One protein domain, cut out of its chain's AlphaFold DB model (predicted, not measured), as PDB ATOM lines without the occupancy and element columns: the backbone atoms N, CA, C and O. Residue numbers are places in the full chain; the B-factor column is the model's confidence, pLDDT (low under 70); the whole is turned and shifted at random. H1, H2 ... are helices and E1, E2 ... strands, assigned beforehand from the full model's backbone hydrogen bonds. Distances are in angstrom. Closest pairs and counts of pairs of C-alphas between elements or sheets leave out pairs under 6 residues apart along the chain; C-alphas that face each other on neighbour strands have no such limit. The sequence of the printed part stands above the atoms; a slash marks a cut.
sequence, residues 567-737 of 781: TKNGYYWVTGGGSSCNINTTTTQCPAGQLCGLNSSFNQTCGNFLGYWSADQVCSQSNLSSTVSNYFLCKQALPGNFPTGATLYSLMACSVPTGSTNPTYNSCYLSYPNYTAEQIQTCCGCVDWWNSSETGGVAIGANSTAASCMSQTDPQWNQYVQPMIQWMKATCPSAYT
ATOM      1  N   THR A 567     -24.007  -7.549  23.405       75.12
ATOM      2  CA  THR A 567     -24.782  -7.652  22.147       75.12
ATOM      3  C   THR A 567     -26.281  -7.500  22.427       75.12
ATOM      4  O   THR A 567     -26.965  -8.433  22.826       75.12
ATOM      5  N   LYS A 568     -26.772  -6.267  22.250       83.19
ATOM      6  CA  LYS A 568     -28.136  -5.850  22.622       83.19
ATOM      7  C   LYS A 568     -29.113  -5.771  21.449       83.19
ATOM      8  O   LYS A 568     -30.319  -5.725  21.653       83.19
ATOM      9  N   ASN A 569     -28.596  -5.742  20.222       91.00
ATOM     10  CA  ASN A 569     -29.361  -5.371  19.033       91.00
ATOM     11  C   ASN A 569     -30.537  -6.322  18.759       91.00
ATOM     12  O   ASN A 569     -31.612  -5.864  18.401       91.00
ATOM     13  N   GLY A 570     -30.374  -7.632  18.971       92.88
ATOM     14  CA  GLY A 570     -31.444  -8.612  18.750       92.88
ATOM     15  C   GLY A 570     -32.665  -8.424  19.655       92.88
ATOM     16  O   GLY A 570     -33.757  -8.823  19.263       92.88
ATOM     17  N   TYR A 571     -32.508  -7.776  20.816       96.12
ATOM     18  CA  TYR A 571     -33.611  -7.483  21.738       96.12
ATOM     19  C   TYR A 571     -34.435  -6.258  21.321       96.12
ATOM     20  O   TYR A 571     -35.557  -6.108  21.790       96.12
ATOM     21  N   TYR A 572     -33.928  -5.373  20.455       96.81
ATOM     22  CA  TYR A 572     -34.690  -4.200  20.025       96.81
ATOM     23  C   TYR A 572     -35.741  -4.577  18.977       96.81
ATOM     24  O   TYR A 572     -35.405  -5.064  17.891       96.81
ATOM     25  N   TRP A 573     -37.009  -4.283  19.269       97.25
ATOM     26  CA  TRP A 573     -38.063  -4.262  18.261       97.25
ATOM     27  C   TRP A 573     -38.059  -2.906  17.563       97.25
ATOM     28  O   TRP A 573     -38.114  -1.859  18.215       97.25
ATOM     29  N   VAL A 574     -37.951  -2.921  16.233       97.12
ATOM     30  CA  VAL A 574     -37.809  -1.707  15.420       97.12
ATOM     31  C   VAL A 574     -38.719  -1.700  14.194       97.12
ATOM     32  O   VAL A 574     -39.123  -2.746  13.680       97.12
ATOM     33  N   THR A 575     -39.015  -0.505  13.683       95.56
ATOM     34  CA  THR A 575     -39.763  -0.322  12.430       95.56
ATOM     35  C   THR A 575     -39.067  -0.999  11.246       95.56
ATOM     36  O   THR A 575     -37.848  -0.910  11.098       95.56
ATOM     37  N   GLY A 576     -39.836  -1.618  10.347       92.44
ATOM     38  CA  GLY A 576     -39.305  -2.159   9.092       92.44
ATOM     39  C   GLY A 576     -38.952  -1.089   8.047       92.44
ATOM     40  O   GLY A 576     -39.329   0.072   8.168       92.44
ATOM     41  N   GLY A 577     -38.269  -1.510   6.976       88.50
ATOM     42  CA  GLY A 577     -38.033  -0.694   5.776       88.50
ATOM     43  C   GLY A 577     -36.708   0.076   5.724       88.50
ATOM     44  O   GLY A 577     -36.405   0.661   4.686       88.50
ATOM     45  N   GLY A 578     -35.902   0.064   6.790       92.94
ATOM     46  CA  GLY A 578     -34.560   0.649   6.783       92.94
ATOM     47  C   GLY A 578     -33.477  -0.285   6.230       92.94
ATOM     48  O   GLY A 578     -33.733  -1.415   5.807       92.94
ATOM     49  N   SER A 579     -32.230   0.190   6.240       95.31
ATOM     50  CA  SER A 579     -31.067  -0.589   5.796       95.31
ATOM     51  C   SER A 579     -30.881  -1.863   6.622       95.31
ATOM     52  O   SER A 579     -31.146  -1.873   7.822       95.31
ATOM     53  N   SER A 580     -30.381  -2.930   5.994       95.38
ATOM     54  CA  SER A 580     -29.976  -4.144   6.714       95.38
ATOM     55  C   SER A 580     -28.858  -3.839   7.718       95.38
ATOM     56  O   SER A 580     -27.995  -2.999   7.453       95.38
ATOM     57  N   CYS A 581     -28.872  -4.530   8.853       95.19
ATOM     58  CA  CYS A 581     -27.831  -4.474   9.875       95.19
ATOM     59  C   CYS A 581     -27.534  -5.886  10.405       95.19
ATOM     60  O   CYS A 581     -28.267  -6.831  10.122       95.19
ATOM     61  N   ASN A 582     -26.456  -6.045  11.169       93.94
ATOM     62  CA  ASN A 582     -26.080  -7.297  11.819       93.94
ATOM     63  C   ASN A 582     -26.236  -7.171  13.338       93.94
ATOM     64  O   ASN A 582     -25.509  -6.412  13.983       93.94
ATOM     65  N   ILE A 583     -27.149  -7.942  13.930       94.12
ATOM     66  CA  ILE A 583     -27.428  -7.865  15.373       94.12
ATOM     67  C   ILE A 583     -26.251  -8.320  16.254       94.12
ATOM     68  O   ILE A 583     -26.157  -7.901  17.403       94.12
ATOM     69  N   ASN A 584     -25.311  -9.101  15.715       91.69
ATOM     70  CA  ASN A 584     -24.165  -9.627  16.467       91.69
ATOM     71  C   ASN A 584     -23.032  -8.604  16.672       91.69
ATOM     72  O   ASN A 584     -22.060  -8.910  17.361       91.69
ATOM     73  N   THR A 585     -23.088  -7.413  16.061       85.19
ATOM     74  CA  THR A 585     -22.013  -6.415  16.202       85.19
ATOM     75  C   THR A 585     -22.302  -5.418  17.320       85.19
ATOM     76  O   THR A 585     -23.421  -4.944  17.493       85.19
ATOM     77  N   THR A 586     -21.260  -5.023  18.046       78.81
ATOM     78  CA  THR A 586     -21.324  -3.954  19.059       78.81
ATOM     79  C   THR A 586     -21.125  -2.552  18.471       78.81
ATOM     80  O   THR A 586     -21.317  -1.557  19.166       78.81
ATOM     81  N   THR A 587     -20.748  -2.456  17.195       81.38
ATOM     82  CA  THR A 587     -20.551  -1.201  16.460       81.38
ATOM     83  C   THR A 587     -21.869  -0.595  15.978       81.38
ATOM     84  O   THR A 587     -22.778  -1.305  15.543       81.38
ATOM     85  N   THR A 588     -21.955   0.738  15.992       81.75
ATOM     86  CA  THR A 588     -23.088   1.483  15.424       81.75
ATOM     87  C   THR A 588     -23.139   1.304  13.906       81.75
ATOM     88  O   THR A 588     -22.204   1.681  13.203       81.75
ATOM     89  N   GLN A 589     -24.239   0.739  13.407       91.12
ATOM     90  CA  GLN A 589     -24.478   0.495  11.974       91.12
ATOM     91  C   GLN A 589     -25.562   1.402  11.380       91.12
ATOM     92  O   GLN A 589     -25.659   1.530  10.164       91.12
ATOM     93  N   CYS A 590     -26.396   1.993  12.235       94.50
ATOM     94  CA  CYS A 590     -27.605   2.699  11.835       94.50
ATOM     95  C   CYS A 590     -27.427   4.223  11.885       94.50
ATOM     96  O   CYS A 590     -26.535   4.712  12.588       94.50
ATOM     97  N   PRO A 591     -28.266   4.982  11.156       94.12
ATOM     98  CA  PRO A 591     -28.339   6.434  11.284       94.12
ATOM     99  C   PRO A 591     -28.547   6.883  12.736       94.12
ATOM    100  O   PRO A 591     -29.101   6.152  13.555       94.12
ATOM    101  N   ALA A 592     -28.134   8.112  13.054       90.69
ATOM    102  CA  ALA A 592     -28.366   8.692  14.375       90.69
ATOM    103  C   ALA A 592     -29.868   8.673  14.727       90.69
ATOM    104  O   ALA A 592     -30.704   9.029  13.899       90.69
ATOM    105  N   GLY A 593     -30.190   8.241  15.947       90.44
ATOM    106  CA  GLY A 593     -31.565   8.034  16.407       90.44
ATOM    107  C   GLY A 593     -32.185   6.683  16.023       90.44
ATOM    108  O   GLY A 593     -33.240   6.353  16.546       90.44
ATOM    109  N   GLN A 594     -31.557   5.866  15.171       95.38
ATOM    110  CA  GLN A 594     -32.051   4.522  14.849       95.38
ATOM    111  C   GLN A 594     -31.244   3.420  15.533       95.38
ATOM    112  O   GLN A 594     -30.041   3.541  15.769       95.38
ATOM    113  N   LEU A 595     -31.922   2.309  15.809       94.75
ATOM    114  CA  LEU A 595     -31.341   1.104  16.389       94.75
ATOM    115  C   LEU A 595     -31.231   0.013  15.326       94.75
ATOM    116  O   LEU A 595     -32.102  -0.113  14.467       94.75
ATOM    117  N   CYS A 596     -30.173  -0.796  15.411       96.06
ATOM    118  CA  CYS A 596     -30.154  -2.091  14.739       96.06
ATOM    119  C   CYS A 596     -31.004  -3.045  15.571       96.06
ATOM    120  O   CYS A 596     -30.726  -3.213  16.759       96.06
ATOM    121  N   GLY A 597     -32.016  -3.650  14.958       96.19
ATOM    122  CA  GLY A 597     -32.933  -4.546  15.646       96.19
ATOM    123  C   GLY A 597     -33.678  -5.479  14.709       96.19
ATOM    124  O   GLY A 597     -33.324  -5.630  13.537       96.19
ATOM    125  N   LEU A 598     -34.713  -6.117  15.248       96.88
ATOM    126  CA  LEU A 598     -35.598  -7.017  14.519       96.88
ATOM    127  C   LEU A 598     -36.952  -6.342  14.297       96.88
ATOM    128  O   LEU A 598     -37.566  -5.847  15.243       96.88
ATOM    129  N   ASN A 599     -37.434  -6.342  13.055       95.19
ATOM    130  CA  ASN A 599     -38.809  -5.931  12.756       95.19
ATOM    131  C   ASN A 599     -39.816  -7.065  13.013       95.19
ATOM    132  O   ASN A 599     -39.427  -8.189  13.318       95.19
ATOM    133  N   SER A 600     -41.113  -6.800  12.832       92.12
ATOM    134  CA  SER A 600     -42.204  -7.767  13.066       92.12
ATOM    135  C   SER A 600     -42.205  -9.000  12.140       92.12
ATOM    136  O   SER A 600     -43.082  -9.850  12.238       92.12
ATOM    137  N   SER A 601     -41.242  -9.110  11.219       92.81
ATOM    138  CA  SER A 601     -40.971 -10.313  10.416       92.81
ATOM    139  C   SER A 601     -39.583 -10.900  10.710       92.81
ATOM    140  O   SER A 601     -39.036 -11.633   9.890       92.81
ATOM    141  N   PHE A 602     -38.990 -10.536  11.852       94.94
ATOM    142  CA  PHE A 602     -37.679 -10.969  12.351       94.94
ATOM    143  C   PHE A 602     -36.510 -10.705  11.384       94.94
ATOM    144  O   PHE A 602     -35.460 -11.348  11.454       94.94
ATOM    145  N   ASN A 603     -36.665  -9.717  10.493       95.38
ATOM    146  CA  ASN A 603     -35.581  -9.240   9.640       95.38
ATOM    147  C   ASN A 603     -34.711  -8.242  10.405       95.38
ATOM    148  O   ASN A 603     -35.229  -7.331  11.053       95.38
ATOM    149  N   GLN A 604     -33.392  -8.388  10.269       96.25
ATOM    150  CA  GLN A 604     -32.411  -7.483  10.865       96.25
ATOM    151  C   GLN A 604     -32.368  -6.169  10.077       96.25
ATOM    152  O   GLN A 604     -32.035  -6.159   8.889       96.25
ATOM    153  N   THR A 605     -32.729  -5.061  10.716       96.56
ATOM    154  CA  THR A 605     -32.875  -3.762  10.049       96.56
ATOM    155  C   THR A 605     -32.575  -2.606  11.000       96.56
ATOM    156  O   THR A 605     -32.704  -2.729  12.217       96.56
ATOM    157  N   CYS A 606     -32.160  -1.478  10.434       97.62
ATOM    158  CA  CYS A 606     -32.127  -0.198  11.122       97.62
ATOM    159  C   CYS A 606     -33.529   0.409  11.153       97.62
ATOM    160  O   CYS A 606     -34.140   0.584  10.101       97.62
ATOM    161  N   GLY A 607     -34.024   0.771  12.334       96.38
ATOM    162  CA  GLY A 607     -35.348   1.376  12.466       96.38
ATOM    163  C   GLY A 607     -35.510   2.240  13.710       96.38
ATOM    164  O   GLY A 607     -34.619   2.325  14.560       96.38
ATOM    165  N   ASN A 608     -36.664   2.896  13.787       96.00
ATOM    166  CA  ASN A 608     -37.122   3.600  14.978       96.00
ATOM    167  C   ASN A 608     -37.581   2.574  16.023       96.00
ATOM    168  O   ASN A 608     -37.967   1.459  15.664       96.00
ATOM    169  N   PHE A 609     -37.533   2.939  17.299       96.50
ATOM    170  CA  PHE A 609     -37.847   2.027  18.398       96.50
ATOM    171  C   PHE A 609     -39.351   1.754  18.507       96.50
ATOM    172  O   PHE A 609     -40.153   2.680  18.475       96.50
ATOM    173  N   LEU A 610     -39.719   0.481  18.653       96.25
ATOM    174  CA  LEU A 610     -41.094   0.034  18.901       96.25
ATOM    175  C   LEU A 610     -41.249  -0.635  20.274       96.25
ATOM    176  O   LEU A 610     -42.342  -0.636  20.835       96.25
ATOM    177  N   GLY A 611     -40.177  -1.213  20.818       96.75
ATOM    178  CA  GLY A 611     -40.219  -1.954  22.073       96.75
ATOM    179  C   GLY A 611     -39.059  -2.937  22.203       96.75
ATOM    180  O   GLY A 611     -38.008  -2.776  21.573       96.75
ATOM    181  N   TYR A 612     -39.279  -3.994  22.981       97.69
ATOM    182  CA  TYR A 612     -38.318  -5.074  23.169       97.69
ATOM    183  C   TYR A 612     -38.920  -6.442  22.866       97.69
ATOM    184  O   TYR A 612     -40.034  -6.758  23.280       97.69
ATOM    185  N   TRP A 613     -38.130  -7.273  22.199       97.06
ATOM    186  CA  TRP A 613     -38.367  -8.702  22.079       97.06
ATOM    187  C   TRP A 613     -37.890  -9.429  23.339       97.06
ATOM    188  O   TRP A 613     -36.794  -9.148  23.831       97.06
ATOM    189  N   SER A 614     -38.658 -10.413  23.810       95.12
ATOM    190  CA  SER A 614     -38.121 -11.467  24.674       95.12
ATOM    191  C   SER A 614     -37.515 -12.592  23.826       95.12
ATOM    192  O   SER A 614     -37.867 -12.773  22.655       95.12
ATOM    193  N   ALA A 615     -36.588 -13.356  24.410       93.25
ATOM    194  CA  ALA A 615     -35.988 -14.507  23.734       93.25
ATOM    195  C   ALA A 615     -37.041 -15.583  23.414       93.25
ATOM    196  O   ALA A 615     -37.047 -16.122  22.309       93.25
ATOM    197  N   ASP A 616     -37.974 -15.814  24.342       92.50
ATOM    198  CA  ASP A 616     -39.128 -16.699  24.177       92.50
ATOM    199  C   ASP A 616     -39.964 -16.329  22.939       92.50
ATOM    200  O   ASP A 616     -40.103 -17.118  21.997       92.50
ATOM    201  N   GLN A 617     -40.400 -15.066  22.858       93.12
ATOM    202  CA  GLN A 617     -41.213 -14.588  21.745       93.12
ATOM    203  C   GLN A 617     -40.494 -14.699  20.392       93.12
ATOM    204  O   GLN A 617     -41.135 -15.020  19.388       93.12
ATOM    205  N   VAL A 618     -39.176 -14.482  20.329       95.56
ATOM    206  CA  VAL A 618     -38.409 -14.700  19.090       95.56
ATOM    207  C   VAL A 618     -38.304 -16.190  18.772       95.56
ATOM    208  O   VAL A 618     -38.561 -16.592  17.639       95.56
ATOM    209  N   CYS A 619     -37.955 -17.023  19.750       95.06
ATOM    210  CA  CYS A 619     -37.704 -18.447  19.545       95.06
ATOM    211  C   CYS A 619     -38.964 -19.287  19.287       95.06
ATOM    212  O   CYS A 619     -38.849 -20.349  18.675       95.06
ATOM    213  N   SER A 620     -40.156 -18.778  19.621       92.50
ATOM    214  CA  SER A 620     -41.450 -19.359  19.222       92.50
ATOM    215  C   SER A 620     -41.663 -19.444  17.699       92.50
ATOM    216  O   SER A 620     -42.552 -20.149  17.216       92.50
ATOM    217  N   GLN A 621     -40.856 -18.725  16.912       93.00
ATOM    218  CA  GLN A 621     -41.068 -18.537  15.480       93.00
ATOM    219  C   GLN A 621     -40.394 -19.625  14.632       93.00
ATOM    220  O   GLN A 621     -39.186 -19.854  14.684       93.00
ATOM    221  N   SER A 622     -41.169 -20.253  13.748       86.56
ATOM    222  CA  SER A 622     -40.699 -21.362  12.904       86.56
ATOM    223  C   SER A 622     -39.707 -20.946  11.806       86.56
ATOM    224  O   SER A 622     -38.798 -21.711  11.470       86.56
ATOM    225  N   ASN A 623     -39.847 -19.729  11.266       87.44
ATOM    226  CA  ASN A 623     -39.157 -19.257  10.056       87.44
ATOM    227  C   ASN A 623     -38.000 -18.270  10.325       87.44
ATOM    228  O   ASN A 623     -37.702 -17.414   9.491       87.44
ATOM    229  N   LEU A 624     -37.331 -18.370  11.478       95.12
ATOM    230  CA  LEU A 624     -36.160 -17.537  11.786       95.12
ATOM    231  C   LEU A 624     -34.983 -17.793  10.833       95.12
ATOM    232  O   LEU A 624     -34.637 -18.939  10.529       95.12
ATOM    233  N   SER A 625     -34.277 -16.719  10.462       95.19
ATOM    234  CA  SER A 625     -32.944 -16.834   9.857       95.19
ATOM    235  C   SER A 625     -31.954 -17.494  10.827       95.19
ATOM    236  O   SER A 625     -32.073 -17.346  12.045       95.19
ATOM    237  N   SER A 626     -30.935 -18.182  10.300       94.81
ATOM    238  CA  SER A 626     -29.888 -18.809  11.123       94.81
ATOM    239  C   SER A 626     -29.183 -17.803  12.037       94.81
ATOM    240  O   SER A 626     -28.909 -18.123  13.187       94.81
ATOM    241  N   THR A 627     -28.958 -16.570  11.578       94.56
ATOM    242  CA  THR A 627     -28.355 -15.502  12.388       94.56
ATOM    243  C   THR A 627     -29.186 -15.171  13.628       94.56
ATOM    244  O   THR A 627     -28.630 -15.087  14.719       94.56
ATOM    245  N   VAL A 628     -30.508 -15.021  13.485       96.06
ATOM    246  CA  VAL A 628     -31.410 -14.706  14.609       96.06
ATOM    247  C   VAL A 628     -31.601 -15.923  15.514       96.06
ATOM    248  O   VAL A 628     -31.496 -15.812  16.732       96.06
ATOM    249  N   SER A 629     -31.788 -17.107  14.923       96.12
ATOM    250  CA  SER A 629     -31.919 -18.366  15.666       96.12
ATOM    251  C   SER A 629     -30.665 -18.726  16.470       96.12
ATOM    252  O   SER A 629     -30.790 -19.405  17.485       96.12
ATOM    253  N   ASN A 630     -29.473 -18.320  16.020       95.25
ATOM    254  CA  ASN A 630     -28.221 -18.550  16.739       95.25
ATOM    255  C   ASN A 630     -27.975 -17.487  17.817       95.25
ATOM    256  O   ASN A 630     -27.443 -17.828  18.866       95.25
ATOM    257  N   TYR A 631     -28.384 -16.235  17.590       94.81
ATOM    258  CA  TYR A 631     -28.258 -15.147  18.568       94.81
ATOM    259  C   TYR A 631     -28.971 -15.474  19.888       94.81
ATOM    260  O   TYR A 631     -28.396 -15.317  20.960       94.81
ATOM    261  N   PHE A 632     -30.201 -15.987  19.802       94.81
ATOM    262  CA  PHE A 632     -30.983 -16.437  20.957       94.81
ATOM    263  C   PHE A 632     -30.823 -17.936  21.260       94.81
ATOM    264  O   PHE A 632     -31.523 -18.466  22.111       94.81
ATOM    265  N   LEU A 633     -29.931 -18.649  20.561       95.75
ATOM    266  CA  LEU A 633     -29.698 -20.089  20.749       95.75
ATOM    267  C   LEU A 633     -30.977 -20.963  20.651       95.75
ATOM    268  O   LEU A 633     -31.000 -22.081  21.160       95.75
ATOM    269  N   CYS A 634     -32.028 -20.509  19.951       95.19
ATOM    270  CA  CYS A 634     -33.368 -21.122  19.944       95.19
ATOM    271  C   CYS A 634     -33.376 -22.631  19.649       95.19
ATOM    272  O   CYS A 634     -34.198 -23.373  20.179       95.19
ATOM    273  N   LYS A 635     -32.464 -23.079  18.775       93.88
ATOM    274  CA  LYS A 635     -32.343 -24.470  18.303       93.88
ATOM    275  C   LYS A 635     -31.205 -25.244  18.978       93.88
ATOM    276  O   LYS A 635     -30.869 -26.337  18.527       93.88
ATOM    277  N   GLN A 636     -30.592 -24.695  20.029       94.94
ATOM    278  CA  GLN A 636     -29.614 -25.416  20.840       94.94
ATOM    279  C   GLN A 636     -30.311 -26.605  21.504       94.94
ATOM    280  O   GLN A 636     -31.252 -26.417  22.272       94.94
ATOM    281  N   ALA A 637     -29.872 -27.821  21.185       93.56
ATOM    282  CA  ALA A 637     -30.395 -29.036  21.798       93.56
ATOM    283  C   ALA A 637     -30.017 -29.093  23.285       93.56
ATOM    284  O   ALA A 637     -28.894 -28.739  23.651       93.56
ATOM    285  N   LEU A 638     -30.944 -29.559  24.122       90.88
ATOM    286  CA  LEU A 638     -30.669 -29.804  25.538       90.88
ATOM    287  C   LEU A 638     -30.011 -31.184  25.752       90.88
ATOM    288  O   LEU A 638     -30.100 -32.048  24.873       90.88
ATOM    289  N   PRO A 639     -29.325 -31.412  26.890       90.06
ATOM    290  CA  PRO A 639     -28.693 -32.698  27.184       90.06
ATOM    291  C   PRO A 639     -29.703 -33.849  27.351       90.06
ATOM    292  O   PRO A 639     -30.903 -33.645  27.512       90.06
ATOM    293  N   GLY A 640     -29.209 -35.091  27.333       83.38
ATOM    294  CA  GLY A 640     -30.042 -36.304  27.261       83.38
ATOM    295  C   GLY A 640     -30.922 -36.631  28.479       83.38
ATOM    296  O   GLY A 640     -31.577 -37.668  28.464       83.38
ATOM    297  N   ASN A 641     -30.932 -35.797  29.523       82.88
ATOM    298  CA  ASN A 641     -31.905 -35.865  30.620       82.88
ATOM    299  C   ASN A 641     -33.246 -35.186  30.270       82.88
ATOM    300  O   ASN A 641     -34.252 -35.469  30.913       82.88
ATOM    301  N   PHE A 642     -33.279 -34.327  29.248       84.38
ATOM    302  CA  PHE A 642     -34.503 -33.721  28.717       84.38
ATOM    303  C   PHE A 642     -35.149 -34.617  27.635       84.38
ATOM    304  O   PHE A 642     -34.458 -35.443  27.033       84.38
ATOM    305  N   PRO A 643     -36.457 -34.464  27.331       84.69
ATOM    306  CA  PRO A 643     -37.110 -35.192  26.243       84.69
ATOM    307  C   PRO A 643     -36.400 -35.076  24.895       84.69
ATOM    308  O   PRO A 643     -35.882 -34.022  24.525       84.69
ATOM    309  N   THR A 644     -36.453 -36.150  24.107       86.19
ATOM    310  CA  THR A 644     -35.935 -36.175  22.734       86.19
ATOM    311  C   THR A 644     -36.523 -35.032  21.904       86.19
ATOM    312  O   THR A 644     -37.736 -34.942  21.730       86.19
ATOM    313  N   GLY A 645     -35.655 -34.180  21.353       86.19
ATOM    314  CA  GLY A 645     -36.059 -33.009  20.566       86.19
ATOM    315  C   GLY A 645     -36.288 -31.733  21.384       86.19
ATOM    316  O   GLY A 645     -36.612 -30.705  20.793       86.19
ATOM    317  N   ALA A 646     -36.085 -31.763  22.705       89.25
ATOM    318  CA  ALA A 646     -36.049 -30.559  23.523       89.25
ATOM    319  C   ALA A 646     -34.905 -29.622  23.103       89.25
ATOM    320  O   ALA A 646     -33.784 -30.045  22.797       89.25
ATOM    321  N   THR A 647     -35.200 -28.327  23.112       92.94
ATOM    322  CA  THR A 647     -34.257 -27.257  22.761       92.94
ATOM    323  C   THR A 647     -34.288 -26.175  23.826       92.94
ATOM    324  O   THR A 647     -35.166 -26.183  24.685       92.94
ATOM    325  N   LEU A 648     -33.367 -25.214  23.774       93.31
ATOM    326  CA  LEU A 648     -33.373 -24.096  24.715       93.31
ATOM    327  C   LEU A 648     -34.706 -23.320  24.706       93.31
ATOM    328  O   LEU A 648     -35.131 -22.856  25.758       93.31
ATOM    329  N   TYR A 649     -35.423 -23.271  23.575       93.25
ATOM    330  CA  TYR A 649     -36.785 -22.728  23.527       93.25
ATOM    331  C   TYR A 649     -37.769 -23.458  24.465       93.25
ATOM    332  O   TYR A 649     -38.603 -22.808  25.087       93.25
ATOM    333  N   SER A 650     -37.641 -24.778  24.651       90.69
ATOM    334  CA  SER A 650     -38.455 -25.541  25.616       90.69
ATOM    335  C   SER A 650     -38.271 -25.037  27.054       90.69
ATOM    336  O   SER A 650     -39.221 -25.051  27.834       90.69
ATOM    337  N   LEU A 651     -37.073 -24.543  27.392       90.94
ATOM    338  CA  LEU A 651     -36.818 -23.855  28.656       90.94
ATOM    339  C   LEU A 651     -37.278 -22.392  28.627       90.94
ATOM    340  O   LEU A 651     -37.817 -21.939  29.623       90.94
ATOM    341  N   MET A 652     -37.137 -21.646  27.529       91.69
ATOM    342  CA  MET A 652     -37.631 -20.256  27.460       91.69
ATOM    343  C   MET A 652     -39.151 -20.161  27.657       91.69
ATOM    344  O   MET A 652     -39.607 -19.369  28.474       91.69
ATOM    345  N   ALA A 653     -39.903 -21.023  26.976       89.69
ATOM    346  CA  ALA A 653     -41.362 -21.086  27.040       89.69
ATOM    347  C   ALA A 653     -41.900 -21.872  28.252       89.69
ATOM    348  O   ALA A 653     -43.112 -21.994  28.404       89.69
ATOM    349  N   CYS A 654     -41.020 -22.500  29.046       88.62
ATOM    350  CA  CYS A 654     -41.356 -23.548  30.019       88.62
ATOM    351  C   CYS A 654     -42.408 -24.546  29.487       88.62
ATOM    352  O   CYS A 654     -43.511 -24.674  30.018       88.62
ATOM    353  N   SER A 655     -42.094 -25.233  28.385       85.50
ATOM    354  CA  SER A 655     -43.054 -26.118  27.719       85.50
ATOM    355  C   SER A 655     -42.451 -27.442  27.253       85.50
ATOM    356  O   SER A 655     -41.358 -27.515  26.686       85.50
ATOM    357  N   VAL A 656     -43.216 -28.516  27.469       76.56
ATOM    358  CA  VAL A 656     -42.910 -29.856  26.953       76.56
ATOM    359  C   VAL A 656     -42.929 -29.879  25.419       76.56
ATOM    360  O   VAL A 656     -43.890 -29.403  24.810       76.56
ATOM    361  N   PRO A 657     -41.940 -30.513  24.758       76.62
ATOM    362  CA  PRO A 657     -42.030 -30.811  23.332       76.62
ATOM    363  C   PRO A 657     -43.262 -31.669  23.012       76.62
ATOM    364  O   PRO A 657     -43.533 -32.659  23.699       76.62
ATOM    365  N   THR A 658     -43.983 -31.322  21.943       74.12
ATOM    366  CA  THR A 658     -45.233 -31.981  21.525       74.12
ATOM    367  C   THR A 658     -45.107 -33.506  21.490       74.12
ATOM    368  O   THR A 658     -44.237 -34.053  20.816       74.12
ATOM    369  N   GLY A 659     -46.008 -34.200  22.193       70.00
ATOM    370  CA  GLY A 659     -46.002 -35.663  22.319       70.00
ATOM    371  C   GLY A 659     -45.214 -36.207  23.519       70.00
ATOM    372  O   GLY A 659     -45.281 -37.406  23.778       70.00
ATOM    373  N   SER A 660     -44.525 -35.351  24.280       69.69
ATOM    374  CA  SER A 660     -43.890 -35.714  25.555       69.69
ATOM    375  C   SER A 660     -44.860 -35.522  26.723       69.69
ATOM    376  O   SER A 660     -45.556 -34.513  26.792       69.69
ATOM    377  N   THR A 661     -44.887 -36.469  27.664       64.31
ATOM    378  CA  THR A 661     -45.733 -36.413  28.878       64.31
ATOM    379  C   THR A 661     -44.936 -36.399  30.188       64.31
ATOM    380  O   THR A 661     -45.524 -36.296  31.262       64.31
ATOM    381  N   ASN A 662     -43.607 -36.527  30.118       56.19
ATOM    382  CA  ASN A 662     -42.693 -36.579  31.261       56.19
ATOM    383  C   ASN A 662     -41.267 -36.204  30.794       56.19
ATOM    384  O   ASN A 662     -40.864 -36.710  29.740       56.19
ATOM    385  N   PRO A 663     -40.486 -35.389  31.536       60.59
ATOM    386  CA  PRO A 663     -40.893 -34.496  32.629       60.59
ATOM    387  C   PRO A 663     -41.952 -33.481  32.193       60.59
ATOM    388  O   PRO A 663     -42.146 -33.239  31.006       60.59
ATOM    389  N   THR A 664     -42.651 -32.896  33.162       63.53
ATOM    390  CA  THR A 664     -43.787 -31.997  32.921       63.53
ATOM    391  C   THR A 664     -43.409 -30.564  32.547       63.53
ATOM    392  O   THR A 664     -44.317 -29.832  32.179       63.53
ATOM    393  N   TYR A 665     -42.122 -30.178  32.616       72.06
ATOM    394  CA  TYR A 665     -41.640 -28.785  32.525       72.06
ATOM    395  C   TYR A 665     -42.435 -27.866  33.465       72.06
ATOM    396  O   TYR A 665     -43.434 -27.260  33.099       72.06
ATOM    397  N   ASN A 666     -42.003 -27.818  34.723       73.12
ATOM    398  CA  ASN A 666     -42.627 -27.021  35.776       73.12
ATOM    399  C   ASN A 666     -41.581 -26.088  36.402       73.12
ATOM    400  O   ASN A 666     -40.386 -26.291  36.204       73.12
ATOM    401  N   SER A 667     -42.017 -25.101  37.178       79.06
ATOM    402  CA  SER A 667     -41.155 -24.216  37.967       79.06
ATOM    403  C   SER A 667     -40.106 -24.966  38.801       79.06
ATOM    404  O   SER A 667     -40.422 -26.017  39.362       79.06
ATOM    405  N   CYS A 668     -38.894 -24.416  38.959       80.25
ATOM    406  CA  CYS A 668     -37.958 -24.891  39.989       80.25
ATOM    407  C   CYS A 668     -38.216 -24.282  41.385       80.25
ATOM    408  O   CYS A 668     -37.594 -24.722  42.351       80.25
ATOM    409  N   TYR A 669     -39.141 -23.320  41.541       80.19
ATOM    410  CA  TYR A 669     -39.525 -22.767  42.851       80.19
ATOM    411  C   TYR A 669     -40.379 -23.773  43.659       80.19
ATOM    412  O   TYR A 669     -41.577 -23.567  43.876       80.19
ATOM    413  N   LEU A 670     -39.794 -24.898  44.094       66.25
ATOM    414  CA  LEU A 670     -40.530 -26.001  44.722       66.25
ATOM    415  C   LEU A 670     -40.159 -26.250  46.192       66.25
ATOM    416  O   LEU A 670     -39.170 -26.900  46.527       66.25
ATOM    417  N   SER A 671     -41.100 -25.900  47.069       51.66
ATOM    418  CA  SER A 671     -41.343 -26.589  48.347       51.66
ATOM    419  C   SER A 671     -42.414 -27.695  48.218       51.66
ATOM    420  O   SER A 671     -42.987 -28.138  49.214       51.66
ATOM    421  N   TYR A 672     -42.704 -28.151  46.992       51.66
ATOM    422  CA  TYR A 672     -43.753 -29.136  46.710       51.66
ATOM    423  C   TYR A 672     -43.310 -30.568  47.059       51.66
ATOM    424  O   TYR A 672     -42.357 -31.074  46.459       51.66
ATOM    425  N   PRO A 673     -44.021 -31.285  47.951       50.91
ATOM    426  CA  PRO A 673     -43.818 -32.719  48.106       50.91
ATOM    427  C   PRO A 673     -44.225 -33.472  46.825       50.91
ATOM    428  O   PRO A 673     -45.129 -33.044  46.104       50.91
ATOM    429  N   ASN A 674     -43.615 -34.646  46.617       56.72
ATOM    430  CA  ASN A 674     -43.882 -35.636  45.552       56.72
ATOM    431  C   ASN A 674     -43.134 -35.497  44.204       56.72
ATOM    432  O   ASN A 674     -43.446 -36.261  43.292       56.72
ATOM    433  N   TYR A 675     -42.127 -34.626  44.069       62.12
ATOM    434  CA  TYR A 675     -41.244 -34.607  42.885       62.12
ATOM    435  C   TYR A 675     -39.969 -35.444  43.082       62.12
ATOM    436  O   TYR A 675     -39.417 -35.501  44.183       62.12
ATOM    437  N   THR A 676     -39.487 -36.094  42.017       69.12
ATOM    438  CA  THR A 676     -38.217 -36.844  42.030       69.12
ATOM    439  C   THR A 676     -37.018 -35.944  41.720       69.12
ATOM    440  O   THR A 676     -37.140 -34.910  41.062       69.12
ATOM    441  N   ALA A 677     -35.820 -36.370  42.132       69.44
ATOM    442  CA  ALA A 677     -34.570 -35.666  41.823       69.44
ATOM    443  C   ALA A 677     -34.276 -35.557  40.311       69.44
ATOM    444  O   ALA A 677     -33.521 -34.681  39.898       69.44
ATOM    445  N   GLU A 678     -34.861 -36.430  39.487       67.75
ATOM    446  CA  GLU A 678     -34.756 -36.385  38.022       67.75
ATOM    447  C   GLU A 678     -35.693 -35.325  37.430       67.75
ATOM    448  O   GLU A 678     -35.286 -34.577  36.548       67.75
ATOM    449  N   GLN A 679     -36.912 -35.181  37.966       70.31
ATOM    450  CA  GLN A 679     -37.837 -34.120  37.552       70.31
ATOM    451  C   GLN A 679     -37.267 -32.728  37.872       70.31
ATOM    452  O   GLN A 679     -37.345 -31.829  37.036       70.31
ATOM    453  N   ILE A 680     -36.605 -32.577  39.024       68.50
ATOM    454  CA  ILE A 680     -35.914 -31.337  39.426       68.50
ATOM    455  C   ILE A 680     -34.731 -31.000  38.492       68.50
ATOM    456  O   ILE A 680     -34.439 -29.833  38.276       68.50
ATOM    457  N   GLN A 681     -34.077 -31.977  37.855       71.38
ATOM    458  CA  GLN A 681     -33.011 -31.707  36.867       71.38
ATOM    459  C   GLN A 681     -33.533 -31.207  35.507       71.38
ATOM    460  O   GLN A 681     -32.749 -31.020  34.580       71.38
ATOM    461  N   THR A 682     -34.850 -31.045  35.366       77.38
ATOM    462  CA  THR A 682     -35.532 -30.676  34.114       77.38
ATOM    463  C   THR A 682     -36.652 -29.654  34.332       77.38
ATOM    464  O   THR A 682     -37.536 -29.500  33.487       77.38
ATOM    465  N   CYS A 683     -36.645 -28.978  35.484       82.25
ATOM    466  CA  CYS A 683     -37.549 -27.869  35.759       82.25
ATOM    467  C   CYS A 683     -37.096 -26.597  35.023       82.25
ATOM    468  O   CYS A 683     -35.949 -26.458  34.606       82.25
ATOM    469  N   CYS A 684     -38.021 -25.663  34.856       83.31
ATOM    470  CA  CYS A 684     -37.907 -24.455  34.046       83.31
ATOM    471  C   CYS A 684     -37.083 -23.333  34.697       83.31
ATOM    472  O   CYS A 684     -37.412 -22.162  34.572       83.31
ATOM    473  N   GLY A 685     -36.041 -23.678  35.448       86.62
ATOM    474  CA  GLY A 685     -35.298 -22.723  36.263       86.62
ATOM    475  C   GLY A 685     -36.114 -21.993  37.334       86.62
ATOM    476  O   GLY A 685     -37.295 -22.266  37.582       86.62
ATOM    477  N   CYS A 686     -35.409 -21.103  38.024       85.94
ATOM    478  CA  CYS A 686     -35.905 -20.176  39.035       85.94
ATOM    479  C   CYS A 686     -34.772 -19.199  39.410       85.94
ATOM    480  O   CYS A 686     -33.602 -19.486  39.142       85.94
ATOM    481  N   VAL A 687     -35.093 -18.074  40.055       87.25
ATOM    482  CA  VAL A 687     -34.123 -17.112  40.602       87.25
ATOM    483  C   VAL A 687     -34.663 -16.499  41.888       87.25
ATOM    484  O   VAL A 687     -35.752 -15.943  41.898       87.25
ATOM    485  N   ASP A 688     -33.877 -16.498  42.960       86.06
ATOM    486  CA  ASP A 688     -34.225 -15.765  44.182       86.06
ATOM    487  C   ASP A 688     -34.061 -14.249  43.945       86.06
ATOM    488  O   ASP A 688     -33.051 -13.656  44.323       86.06
ATOM    489  N   TRP A 689     -35.029 -13.602  43.287       86.12
ATOM    490  CA  TRP A 689     -34.906 -12.221  42.786       86.12
ATOM    491  C   TRP A 689     -34.693 -11.154  43.870       86.12
ATOM    492  O   TRP A 689     -34.225 -10.055  43.582       86.12
ATOM    493  N   TRP A 690     -35.000 -11.458  45.132       79.94
ATOM    494  CA  TRP A 690     -34.652 -10.594  46.267       79.94
ATOM    495  C   TRP A 690     -33.148 -10.548  46.567       79.94
ATOM    496  O   TRP A 690     -32.686  -9.664  47.294       79.94
ATOM    497  N   ASN A 691     -32.359 -11.475  46.018       81.12
ATOM    498  CA  ASN A 691     -30.910 -11.387  46.029       81.12
ATOM    499  C   ASN A 691     -30.441 -10.392  44.958       81.12
ATOM    500  O   ASN A 691     -30.522 -10.653  43.759       81.12
ATOM    501  N   SER A 692     -29.881  -9.264  45.392       75.19
ATOM    502  CA  SER A 692     -29.471  -8.185  44.492       75.19
ATOM    503  C   SER A 692     -28.325  -8.543  43.534       75.19
ATOM    504  O   SER A 692     -28.136  -7.823  42.552       75.19
ATOM    505  N   SER A 693     -27.579  -9.641  43.738       76.88
ATOM    506  CA  SER A 693     -26.657 -10.138  42.697       76.88
ATOM    507  C   SER A 693     -27.406 -10.612  41.453       76.88
ATOM    508  O   SER A 693     -26.939 -10.395  40.336       76.88
ATOM    509  N   GLU A 694     -28.601 -11.171  41.640       78.25
ATOM    510  CA  GLU A 694     -29.420 -11.741  40.574       78.25
ATOM    511  C   GLU A 694     -30.240 -10.693  39.812       78.25
ATOM    512  O   GLU A 694     -30.915 -11.029  38.845       78.25
ATOM    513  N   THR A 695     -30.146  -9.413  40.175       75.44
ATOM    514  CA  THR A 695     -30.903  -8.303  39.563       75.44
ATOM    515  C   THR A 695     -30.009  -7.136  39.133       75.44
ATOM    516  O   THR A 695     -30.482  -6.016  38.940       75.44
ATOM    517  N   GLY A 696     -28.693  -7.352  39.020       73.56
ATOM    518  CA  GLY A 696     -27.743  -6.290  38.665       73.56
ATOM    519  C   GLY A 696     -27.608  -5.188  39.728       73.56
ATOM    520  O   GLY A 696     -27.254  -4.057  39.402       73.56
ATOM    521  N   GLY A 697     -27.896  -5.503  40.994       72.69
ATOM    522  CA  GLY A 697     -27.843  -4.584  42.133       72.69
ATOM    523  C   GLY A 697     -29.189  -3.970  42.532       72.69
ATOM    524  O   GLY A 697     -29.235  -3.206  43.497       72.69
ATOM    525  N   VAL A 698     -30.286  -4.285  41.835       74.38
ATOM    526  CA  VAL A 698     -31.617  -3.740  42.143       74.38
ATOM    527  C   VAL A 698     -32.234  -4.482  43.330       74.38
ATOM    528  O   VAL A 698     -32.571  -5.659  43.241       74.38
ATOM    529  N   ALA A 699     -32.399  -3.799  44.463       71.00
ATOM    530  CA  ALA A 699     -33.030  -4.393  45.638       71.00
ATOM    531  C   ALA A 699     -34.520  -4.685  45.385       71.00
ATOM    532  O   ALA A 699     -35.292  -3.768  45.096       71.00
ATOM    533  N   ILE A 700     -34.908  -5.953  45.542       79.62
ATOM    534  CA  ILE A 700     -36.297  -6.422  45.539       79.62
ATOM    535  C   ILE A 700     -36.589  -7.014  46.920       79.62
ATOM    536  O   ILE A 700     -35.818  -7.813  47.447       79.62
ATOM    537  N   GLY A 701     -37.686  -6.597  47.537       73.31
ATOM    538  CA  GLY A 701     -38.121  -7.101  48.831       73.31
ATOM    539  C   GLY A 701     -38.769  -8.470  48.683       73.31
ATOM    540  O   GLY A 701     -39.821  -8.583  48.063       73.31
ATOM    541  N   ALA A 702     -38.189  -9.497  49.303       68.44
ATOM    542  CA  ALA A 702     -38.875 -10.774  49.471       68.44
ATOM    543  C   ALA A 702     -40.216 -10.582  50.206       68.44
ATOM    544  O   ALA A 702     -40.383  -9.668  51.022       68.44
ATOM    545  N   ASN A 703     -41.158 -11.489  49.968       69.88
ATOM    546  CA  ASN A 703     -42.374 -11.611  50.766       69.88
ATOM    547  C   ASN A 703     -42.483 -13.033  51.340       69.88
ATOM    548  O   ASN A 703     -41.733 -13.927  50.958       69.88
ATOM    549  N   SER A 704     -43.407 -13.253  52.274       65.56
ATOM    550  CA  SER A 704     -43.573 -14.545  52.955       65.56
ATOM    551  C   SER A 704     -44.149 -15.669  52.080       65.56
ATOM    552  O   SER A 704     -44.207 -16.809  52.537       65.56
ATOM    553  N   THR A 705     -44.584 -15.371  50.851       70.81
ATOM    554  CA  THR A 705     -45.096 -16.336  49.864       70.81
ATOM    555  C   THR A 705     -44.171 -16.503  48.652       70.81
ATOM    556  O   THR A 705     -44.451 -17.329  47.782       70.81
ATOM    557  N   ALA A 706     -43.052 -15.773  48.602       76.19
ATOM    558  CA  ALA A 706     -42.002 -15.921  47.609       76.19
ATOM    559  C   ALA A 706     -41.242 -17.222  47.890       76.19
ATOM    560  O   ALA A 706     -40.612 -17.394  48.935       76.19
ATOM    561  N   ALA A 707     -41.371 -18.176  46.974       77.19
ATOM    562  CA  ALA A 707     -40.703 -19.462  47.066       77.19
ATOM    563  C   ALA A 707     -39.246 -19.318  46.610       77.19
ATOM    564  O   ALA A 707     -38.985 -18.697  45.590       77.19
ATOM    565  N   SER A 708     -38.311 -19.896  47.367       79.75
ATOM    566  CA  SER A 708     -36.879 -19.909  47.034       79.75
ATOM    567  C   SER A 708     -36.516 -21.132  46.201       79.75
ATOM    568  O   SER A 708     -37.003 -22.234  46.461       79.75
ATOM    569  N   CYS A 709     -35.590 -20.940  45.265       78.94
ATOM    570  CA  CYS A 709     -34.848 -21.996  44.584       78.94
ATOM    571  C   CYS A 709     -34.158 -22.962  45.553       78.94
ATOM    572  O   CYS A 709     -34.007 -24.148  45.262       78.94
ATOM    573  N   MET A 710     -33.687 -22.465  46.702       76.19
ATOM    574  CA  MET A 710     -32.794 -23.191  47.609       76.19
ATOM    575  C   MET A 710     -31.600 -23.801  46.841       76.19
ATOM    576  O   MET A 710     -30.750 -23.073  46.340       76.19
ATOM    577  N   SER A 711     -31.524 -25.132  46.733       72.31
ATOM    578  CA  SER A 711     -30.508 -25.857  45.955       72.31
ATOM    579  C   SER A 711     -31.056 -26.493  44.666       72.31
ATOM    580  O   SER A 711     -30.399 -27.361  44.094       72.31
ATOM    581  N   GLN A 712     -32.279 -26.151  44.255       71.38
ATOM    582  CA  GLN A 712     -33.003 -26.751  43.134       71.38
ATOM    583  C   GLN A 712     -33.031 -25.769  41.959       71.38
ATOM    584  O   GLN A 712     -33.871 -24.880  41.902       71.38
ATOM    585  N   THR A 713     -32.089 -25.910  41.027       76.94
ATOM    586  CA  THR A 713     -32.017 -25.085  39.810       76.94
ATOM    587  C   THR A 713     -31.567 -25.942  38.629       76.94
ATOM    588  O   THR A 713     -30.782 -26.875  38.819       76.94
ATOM    589  N   ASP A 714     -32.031 -25.627  37.419       84.56
ATOM    590  CA  ASP A 714     -31.531 -26.246  36.187       84.56
ATOM    591  C   ASP A 714     -30.241 -25.537  35.719       84.56
ATOM    592  O   ASP A 714     -30.281 -24.350  35.377       84.56
ATOM    593  N   PRO A 715     -29.089 -26.235  35.634       86.25
ATOM    594  CA  PRO A 715     -27.846 -25.645  35.146       86.25
ATOM    595  C   PRO A 715     -27.919 -25.110  33.709       86.25
ATOM    596  O   PRO A 715     -27.205 -24.161  33.390       86.25
ATOM    597  N   GLN A 716     -28.742 -25.699  32.829       90.38
ATOM    598  CA  GLN A 716     -28.936 -25.187  31.466       90.38
ATOM    599  C   GLN A 716     -29.708 -23.870  31.488       90.38
ATOM    600  O   GLN A 716     -29.303 -22.902  30.840       90.38
ATOM    601  N   TRP A 717     -30.777 -23.805  32.276       91.19
ATOM    602  CA  TRP A 717     -31.541 -22.580  32.460       91.19
ATOM    603  C   TRP A 717     -30.694 -21.450  33.064       91.19
ATOM    604  O   TRP A 717     -30.641 -20.364  32.485       91.19
ATOM    605  N   ASN A 718     -29.955 -21.713  34.149       88.94
ATOM    606  CA  ASN A 718     -29.079 -20.720  34.791       88.94
ATOM    607  C   ASN A 718     -28.003 -20.197  33.822       88.94
ATOM    608  O   ASN A 718     -27.691 -19.008  33.802       88.94
ATOM    609  N   GLN A 719     -27.422 -21.084  33.005       90.88
ATOM    610  CA  GLN A 719     -26.361 -20.715  32.068       90.88
ATOM    611  C   GLN A 719     -26.871 -19.867  30.893       90.88
ATOM    612  O   GLN A 719     -26.148 -18.983  30.427       90.88
ATOM    613  N   TYR A 720     -28.072 -20.157  30.380       92.25
ATOM    614  CA  TYR A 720     -28.520 -19.636  29.086       92.25
ATOM    615  C   TYR A 720     -29.809 -18.809  29.136       92.25
ATOM    616  O   TYR A 720     -29.885 -17.817  28.419       92.25
ATOM    617  N   VAL A 721     -30.811 -19.176  29.942       92.38
ATOM    618  CA  VAL A 721     -32.114 -18.479  29.979       92.38
ATOM    619  C   VAL A 721     -32.103 -17.331  30.986       92.38
ATOM    620  O   VAL A 721     -32.511 -16.225  30.631       92.38
ATOM    621  N   GLN A 722     -31.561 -17.541  32.194       91.12
ATOM    622  CA  GLN A 722     -31.479 -16.504  33.232       91.12
ATOM    623  C   GLN A 722     -30.912 -15.167  32.708       91.12
ATOM    624  O   GLN A 722     -31.559 -14.132  32.904       91.12
ATOM    625  N   PRO A 723     -29.778 -15.132  31.969       89.94
ATOM    626  CA  PRO A 723     -29.199 -13.871  31.497       89.94
ATOM    627  C   PRO A 723     -30.049 -13.164  30.427       89.94
ATOM    628  O   PRO A 723     -29.879 -11.965  30.202       89.94
ATOM    629  N   MET A 724     -30.964 -13.880  29.759       91.69
ATOM    630  CA  MET A 724     -31.850 -13.320  28.730       91.69
ATOM    631  C   MET A 724     -33.065 -12.589  29.316       91.69
ATOM    632  O   MET A 724     -33.610 -11.718  28.638       91.69
ATOM    633  N   ILE A 725     -33.465 -12.905  30.555       91.62
ATOM    634  CA  ILE A 725     -34.621 -12.299  31.247       91.62
ATOM    635  C   ILE A 725     -34.226 -11.340  32.381       91.62
ATOM    636  O   ILE A 725     -34.948 -10.387  32.666       91.62
ATOM    637  N   GLN A 726     -33.050 -11.536  32.992       91.00
ATOM    638  CA  GLN A 726     -32.568 -10.780  34.156       91.00
ATOM    639  C   GLN A 726     -32.622  -9.257  33.962       91.00
ATOM    640  O   GLN A 726     -32.949  -8.516  34.887       91.00
ATOM    641  N   TRP A 727     -32.337  -8.773  32.751       91.25
ATOM    642  CA  TRP A 727     -32.385  -7.345  32.438       91.25
ATOM    643  C   TRP A 727     -33.812  -6.774  32.428       91.25
ATOM    644  O   TRP A 727     -33.998  -5.614  32.794       91.25
ATOM    645  N   MET A 728     -34.822  -7.567  32.049       93.75
ATOM    646  CA  MET A 728     -36.234  -7.158  32.073       93.75
ATOM    647  C   MET A 728     -36.692  -7.007  33.520       93.75
ATOM    648  O   MET A 728     -37.268  -5.983  33.882       93.75
ATOM    649  N   LYS A 729     -36.316  -7.970  34.370       91.75
ATOM    650  CA  LYS A 729     -36.582  -7.941  35.810       91.75
ATOM    651  C   LYS A 729     -35.844  -6.788  36.498       91.75
ATOM    652  O   LYS A 729     -36.439  -6.074  37.290       91.75
ATOM    653  N   ALA A 730     -34.590  -6.508  36.139       89.12
ATOM    654  CA  ALA A 730     -33.876  -5.326  36.634       89.12
ATOM    655  C   ALA A 730     -34.509  -3.995  36.164       89.12
ATOM    656  O   ALA A 730     -34.494  -3.009  36.899       89.12
ATOM    657  N   THR A 731     -35.085  -3.965  34.956       91.06
ATOM    658  CA  THR A 731     -35.766  -2.789  34.382       91.06
ATOM    659  C   THR A 731     -37.128  -2.530  35.035       91.06
ATOM    660  O   THR A 731     -37.499  -1.376  35.256       91.06
ATOM    661  N   CYS A 732     -37.878  -3.590  35.343       92.19
ATOM    662  CA  CYS A 732     -39.191  -3.528  35.975       92.19
ATOM    663  C   CYS A 732     -39.333  -4.635  37.031       92.19
ATOM    664  O   CYS A 732     -39.848  -5.713  36.737       92.19
ATOM    665  N   PRO A 733     -38.880  -4.388  38.276       88.94
ATOM    666  CA  PRO A 733     -38.709  -5.462  39.259       88.94
ATOM    667  C   PRO A 733     -40.008  -6.057  39.807       88.94
ATOM    668  O   PRO A 733     -39.997  -7.175  40.320       88.94
ATOM    669  N   SER A 734     -41.128  -5.351  39.636       89.38
ATOM    670  CA  SER A 734     -42.479  -5.830  39.938       89.38
ATOM    671  C   SER A 734     -43.193  -6.513  38.769       89.38
ATOM    672  O   SER A 734     -44.325  -6.949  38.957       89.38
ATOM    673  N   ALA A 735     -42.585  -6.586  37.579       92.31
ATOM    674  CA  ALA A 735     -43.191  -7.272  36.442       92.31
ATOM    675  C   ALA A 735     -42.874  -8.767  36.427       92.31
ATOM    676  O   ALA A 735     -41.800  -9.205  36.843       92.31
ATOM    677  N   TYR A 736     -43.819  -9.521  35.875       92.19
ATOM    678  CA  TYR A 736     -43.724 -10.941  35.583       92.19
ATOM    679  C   TYR A 736     -42.916 -11.132  34.294       92.19
ATOM    680  O   TYR A 736     -43.314 -10.666  33.225       92.19
ATOM    681  N   THR A 737     -41.735 -11.745  34.397       92.69
ATOM    682  CA  THR A 737     -40.740 -11.737  33.299       92.69
ATOM    683  C   THR A 737     -40.476 -13.095  32.661       92.69
ATOM    684  O   THR A 737     -39.789 -13.172  31.644       92.69
TER     685      THR A 737
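AT A GLANCE: This is residues 567 to 737 of the 781 residues of the protein "Thaumatin domain-containing protein" of Legionella fallonii LLAP-10 (UniProt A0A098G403). With little regular structure, this flat, mostly loop body has strand pairs E2 with E3 and E1 with E4 at one end, and kinked helix H6 near the middle. Of 171 printed residues, 56 are in named elements, E1 to E4 then H1 to H6: mixed, both sheets antiparallel. It is compact, radius of gyration of the C-alphas 17.7 A, spanning 55 by 40 by 21 A.

HOW THE PARTS SIT: Look at the hairpin of E2, residues 595 to 598, and E3, 604 to 607: N 597 and O 605 are within hydrogen-bond range, 3.0 A. For antiparallel E1, 572 to 574, and E4, 609 to 612, N 573 and O 611 are 2.9 A apart. H6, 715 to 731, touches H3, 648 to 652, with residues 717 to 721 alone; the closest C-alphas, Met 652 and Val 721, are 6.3 A apart. In H6, 8 of 13 O i to N i+4 pairs are within range.

IN THESE COORDINATES: Find C-alpha 715 at (-27.846, -25.645, 35.146); H6 runs 24.2 A to C-alpha 731 at (-35.766, -2.789, 34.382).

THE WHOLE: The printed part has no cut; E1 to E2 is a long link; 18 residues, among them 670 to 678, have pLDDT under 70.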